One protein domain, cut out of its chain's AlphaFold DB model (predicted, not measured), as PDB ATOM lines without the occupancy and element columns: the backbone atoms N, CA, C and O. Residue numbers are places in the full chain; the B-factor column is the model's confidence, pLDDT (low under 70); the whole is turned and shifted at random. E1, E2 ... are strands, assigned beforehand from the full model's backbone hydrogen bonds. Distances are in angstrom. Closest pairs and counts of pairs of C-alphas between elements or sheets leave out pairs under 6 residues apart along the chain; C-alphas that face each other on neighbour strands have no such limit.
ATOM      1  N   VAL A  20     -36.780  32.267  29.162       64.81
ATOM      2  CA  VAL A  20     -37.511  31.366  28.257       64.81
ATOM      3  C   VAL A  20     -37.042  31.614  26.827       64.81
ATOM      4  O   VAL A  20     -36.990  32.757  26.369       64.81
ATOM      5  N   HIS A  21     -36.706  30.541  26.110       71.88
ATOM      6  CA  HIS A  21     -36.407  30.596  24.682       71.88
ATOM      7  C   HIS A  21     -37.682  30.339  23.878       71.88
ATOM      8  O   HIS A  21     -38.232  29.242  23.937       71.88
ATOM      9  N   ILE A  22     -38.133  31.328  23.103       66.88
ATOM     10  CA  ILE A  22     -39.340  31.202  22.269       66.88
ATOM     11  C   ILE A  22     -38.963  31.262  20.789       66.88
ATOM     12  O   ILE A  22     -38.154  32.098  20.376       66.88
ATOM     13  N   ALA A  23     -39.559  30.368  20.004       72.38
ATOM     14  CA  ALA A  23     -39.537  30.350  18.548       72.38
ATOM     15  C   ALA A  23     -40.819  31.019  18.021       72.38
ATOM     16  O   ALA A  23     -41.901  30.467  18.194       72.38
ATOM     17  N   ILE A  24     -40.713  32.202  17.407       63.31
ATOM     18  CA  ILE A  24     -41.876  32.937  16.871       63.31
ATOM     19  C   ILE A  24     -41.766  33.007  15.340       63.31
ATOM     20  O   ILE A  24     -40.725  33.451  14.841       63.31
ATOM     21  N   PRO A  25     -42.798  32.599  14.578       61.94
ATOM     22  CA  PRO A  25     -42.845  32.846  13.143       61.94
ATOM     23  C   PRO A  25     -43.065  34.345  12.890       61.94
ATOM     24  O   PRO A  25     -44.073  34.916  13.297       61.94
ATOM     25  N   TYR A  26     -42.114  35.003  12.224       58.81
ATOM     26  CA  TYR A  26     -42.300  36.377  11.754       58.81
ATOM     27  C   TYR A  26     -43.100  36.366  10.448       58.81
ATOM     28  O   TYR A  26     -42.636  35.832   9.441       58.81
ATOM     29  N   ALA A  27     -44.277  36.991  10.453       58.12
ATOM     30  CA  ALA A  27     -45.129  37.174   9.276       58.12
ATOM     31  C   ALA A  27     -44.668  38.356   8.398       58.12
ATOM     32  O   ALA A  27     -45.470  39.179   7.968       58.12
ATOM     33  N   SER A  28     -43.364  38.492   8.156       58.53
ATOM     34  CA  SER A  28     -42.879  39.380   7.096       58.53
ATOM     35  C   SER A  28     -42.838  38.598   5.788       58.53
ATOM     36  O   SER A  28     -42.367  37.462   5.788       58.53
ATOM     37  N   HIS A  29     -43.247  39.213   4.672       58.16
ATOM     38  CA  HIS A  29     -43.242  38.669   3.296       58.16
ATOM     39  C   HIS A  29     -41.880  38.136   2.787       58.16
ATOM     40  O   HIS A  29     -41.737  37.736   1.636       58.16
ATOM     41  N   ILE A  30     -40.863  38.115   3.642       56.06
ATOM     42  CA  ILE A  30     -39.511  37.649   3.396       56.06
ATOM     43  C   ILE A  30     -39.310  36.449   4.322       56.06
ATOM     44  O   ILE A  30     -39.090  36.640   5.511       56.06
ATOM     45  N   ARG A  31     -39.440  35.240   3.757       55.25
ATOM     46  CA  ARG A  31     -39.031  33.926   4.298       55.25
ATOM     47  C   ARG A  31     -39.206  33.763   5.816       55.25
ATOM     48  O   ARG A  31     -38.398  34.249   6.600       55.25
ATOM     49  N   THR A  32     -40.202  32.972   6.213       56.47
ATOM     50  CA  THR A  32     -40.479  32.509   7.584       56.47
ATOM     51  C   THR A  32     -39.273  31.813   8.229       56.47
ATOM     52  O   THR A  32     -39.191  30.589   8.295       56.47
ATOM     53  N   ALA A  33     -38.308  32.592   8.709       65.31
ATOM     54  CA  ALA A  33     -37.205  32.110   9.517       65.31
ATOM     55  C   ALA A  33     -37.664  32.100  10.975       65.31
ATOM     56  O   ALA A  33     -37.899  33.152  11.574       65.31
ATOM     57  N   ILE A  34     -37.797  30.905  11.548       70.75
ATOM     58  CA  ILE A  34     -38.033  30.750  12.980       70.75
ATOM     59  C   ILE A  34     -36.788  31.259  13.707       70.75
ATOM     60  O   ILE A  34     -35.714  30.662  13.617       70.75
ATOM     61  N   LYS A  35     -36.928  32.364  14.439       75.06
ATOM     62  CA  LYS A  35     -35.858  32.901  15.281       75.06
ATOM     63  C   LYS A  35     -36.126  32.544  16.734       75.06
ATOM     64  O   LYS A  35     -37.239  32.724  17.228       75.06
ATOM     65  N   ARG A  36     -35.089  32.055  17.414       81.88
ATOM     66  CA  ARG A  36     -35.093  31.874  18.866       81.88
ATOM     67  C   ARG A  36     -34.705  33.193  19.516       81.88
ATOM     68  O   ARG A  36     -33.711  33.797  19.119       81.88
ATOM     69  N   ARG A  37     -35.453  33.617  20.530       83.31
ATOM     70  CA  ARG A  37     -35.076  34.753  21.380       83.31
ATOM     71  C   ARG A  37     -35.235  34.414  22.853       83.31
ATOM     72  O   ARG A  37     -36.119  33.642  23.213       83.31
ATOM     73  N   CYS A  38     -34.375  35.013  23.664       85.75
ATOM     74  CA  CYS A  38     -34.413  34.962  25.118       85.75
ATOM     75  C   CYS A  38     -35.394  36.005  25.646       85.75
ATOM     76  O   CYS A  38     -35.291  37.177  25.281       85.75
ATOM     77  N   ILE A  39     -36.309  35.596  26.517       87.62
ATOM     78  CA  ILE A  39     -37.235  36.503  27.193       87.62
ATOM     79  C   ILE A  39     -37.003  36.416  28.700       87.62
ATOM     80  O   ILE A  39     -36.987  35.320  29.257       87.62
ATOM     81  N   ALA A  40     -36.804  37.566  29.344       87.50
ATOM     82  CA  ALA A  40     -36.602  37.663  30.787       87.50
ATOM     83  C   ALA A  40     -37.937  37.634  31.552       87.50
ATOM     84  O   ALA A  40     -38.967  38.078  31.039       87.50
ATOM     85  N   CYS A  41     -37.908  37.155  32.794       89.19
ATOM     86  CA  CYS A  41     -39.006  37.321  33.749       89.19
ATOM     87  C   CYS A  41     -39.078  38.778  34.221       89.19
ATOM     88  O   CYS A  41     -38.078  39.321  34.696       89.19
ATOM     89  N   LYS A  42     -40.248  39.411  34.091       91.12
ATOM     90  CA  LYS A  42     -40.482  40.800  34.532       91.12
ATOM     91  C   LYS A  42     -41.536  40.906  35.639       91.12
ATOM     92  O   LYS A  42     -41.666  41.967  36.243       91.12
ATOM     93  N   GLY A  43     -42.286  39.842  35.916       91.88
ATOM     94  CA  GLY A  43     -43.341  39.829  36.926       91.88
ATOM     95  C   GLY A  43     -44.625  40.557  36.510       91.88
ATOM     96  O   GLY A  43     -44.931  40.717  35.323       91.88
ATOM     97  N   LYS A  44     -45.411  40.958  37.511       96.88
ATOM     98  CA  LYS A  44     -46.717  41.616  37.364       96.88
ATOM     99  C   LYS A  44     -46.675  43.033  37.933       96.88
ATOM    100  O   LYS A  44     -45.890  43.321  38.831       96.88
ATOM    101  N   ASP A  45     -47.535  43.900  37.417       94.31
ATOM    102  CA  ASP A  45     -47.797  45.210  37.998       94.31
ATOM    103  C   ASP A  45     -48.613  45.090  39.300       94.31
ATOM    104  O   ASP A  45     -49.082  44.015  39.687       94.31
ATOM    105  N   LYS A  46     -48.821  46.224  39.975       95.25
ATOM    106  CA  LYS A  46     -49.616  46.314  41.212       95.25
ATOM    107  C   LYS A  46     -51.080  45.871  41.059       95.25
ATOM    108  O   LYS A  46     -51.735  45.598  42.056       95.25
ATOM    109  N   ASN A  47     -51.585  45.802  39.829       96.12
ATOM    110  CA  ASN A  47     -52.944  45.377  39.506       96.12
ATOM    111  C   ASN A  47     -52.989  43.890  39.093       96.12
ATOM    112  O   ASN A  47     -54.028  43.408  38.644       96.12
ATOM    113  N   GLY A  48     -51.867  43.167  39.199       94.31
ATOM    114  CA  GLY A  48     -51.753  41.755  38.842       94.31
ATOM    115  C   GLY A  48     -51.628  41.479  37.339       94.31
ATOM    116  O   GLY A  48     -51.680  40.311  36.941       94.31
ATOM    117  N   ARG A  49     -51.451  42.502  36.495       96.00
ATOM    118  CA  ARG A  49     -51.265  42.341  35.042       96.00
ATOM    119  C   ARG A  49     -49.792  42.119  34.724       96.00
ATOM    120  O   ARG A  49     -48.927  42.748  35.321       96.00
ATOM    121  N   TYR A  50     -49.483  41.238  33.775       95.31
ATOM    122  CA  TYR A  50     -48.097  41.034  33.353       95.31
ATOM    123  C   TYR A  50     -47.543  42.285  32.674       95.31
ATOM    124  O   TYR A  50     -48.157  42.831  31.756       95.31
ATOM    125  N   ILE A  51     -46.365  42.722  33.117       92.69
ATOM    126  CA  ILE A  51     -45.663  43.856  32.512       92.69
ATOM    127  C   ILE A  51     -45.131  43.400  31.155       92.69
ATOM    128  O   ILE A  51     -44.399  42.416  31.117       92.69
ATOM    129  N   ASP A  52     -45.475  44.105  30.072       91.69
ATOM    130  CA  ASP A  52     -45.032  43.808  28.696       91.69
ATOM    131  C   ASP A  52     -45.125  42.304  28.338       91.69
ATOM    132  O   ASP A  52     -44.098  41.635  28.185       91.69
ATOM    133  N   PRO A  53     -46.350  41.742  28.237       91.25
ATOM    134  CA  PRO A  53     -46.574  40.293  28.182       91.25
ATOM    135  C   PRO A  53     -45.790  39.587  27.070       91.25
ATOM    136  O   PRO A  53     -45.229  38.517  27.282       91.25
ATOM    137  N   SER A  54     -45.678  40.214  25.895       88.06
ATOM    138  CA  SER A  54     -44.966  39.655  24.741       88.06
ATOM    139  C   SER A  54     -43.462  39.494  24.970       88.06
ATOM    140  O   SER A  54     -42.834  38.681  24.288       88.06
ATOM    141  N   ASN A  55     -42.868  40.255  25.894       90.12
ATOM    142  CA  ASN A  55     -41.458  40.144  26.270       90.12
ATOM    143  C   ASN A  55     -41.286  39.869  27.773       90.12
ATOM    144  O   ASN A  55     -40.281  40.281  28.362       90.12
ATOM    145  N   ASN A  56     -42.237  39.157  28.379       92.12
ATOM    146  CA  ASN A  56     -42.182  38.726  29.767       92.12
ATOM    147  C   ASN A  56     -42.415  37.221  29.863       92.12
ATOM    148  O   ASN A  56     -43.511  36.736  29.594       92.12
ATOM    149  N   ALA A  57     -41.385  36.486  30.272       90.75
ATOM    150  CA  ALA A  57     -41.442  35.035  30.391       90.75
ATOM    151  C   ALA A  57     -42.551  34.551  31.343       90.75
ATOM    152  O   ALA A  57     -43.126  33.491  31.105       90.75
ATOM    153  N   ASP A  58     -42.908  35.342  32.361       90.50
ATOM    154  CA  ASP A  58     -43.930  34.979  33.351       90.50
ATOM    155  C   ASP A  58     -45.357  34.975  32.777       90.50
ATOM    156  O   ASP A  58     -46.266  34.409  33.387       90.50
ATOM    157  N   ALA A  59     -45.561  35.617  31.621       92.50
ATOM    158  CA  ALA A  59     -46.853  35.696  30.943       92.50
ATOM    159  C   ALA A  59     -47.168  34.454  30.089       92.50
ATOM    160  O   ALA A  59     -48.294  34.313  29.610       92.50
ATOM    161  N   PHE A  60     -46.195  33.564  29.876       89.56
ATOM    162  CA  PHE A  60     -46.363  32.378  29.040       89.56
ATOM    163  C   PHE A  60     -46.740  31.154  29.880       89.56
ATOM    164  O   PHE A  60     -46.233  30.941  30.979       89.56
TER     165      PHE A  60
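This is residues 20 to 60 of the 64 residues of an uncharacterized protein of Burkholderia anthina (UniProt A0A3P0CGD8). With little regular structure, the domain is a loose rod: the hairpin of E1 and E2 lies between a loop of residues 25 to 34 at one end and a long stretch, residues 41 to 60, that makes the other end and folds back. The 41 printed residues hold no named helix and two named strands, E1 then E2, antiparallel; the class is all strand, with 11 residues in named elements. The radius of gyration of the C-alphas is 12.8 A and the spans are 40 by 17 by 10 A.

E1, residues 20 to 24, and E2, residues 35 to 40, are antiparallel neighbours at 144 degrees. C-alphas 23 and 36 face each other at 4.7 A. N 39 and O 20, 2.9 A apart, are within hydrogen-bond range, as are N 22 and O 37 at 3.1 A.

E2 measures 16.2 A from first to last C-alpha and E1 12.3 A. C-alpha 20 is at (-37.511, 31.366, 28.257), C-alpha 40 at (-36.602, 37.663, 30.787).

The farthest C-alphas, of Arg 31 and Lys 46, are 40.4 A apart. The printed part has no cut, and the link from E1 to E2 is short. Mean pLDDT of the printed part is 80.2; residues 20, 22 and 24 to 33 are under 70.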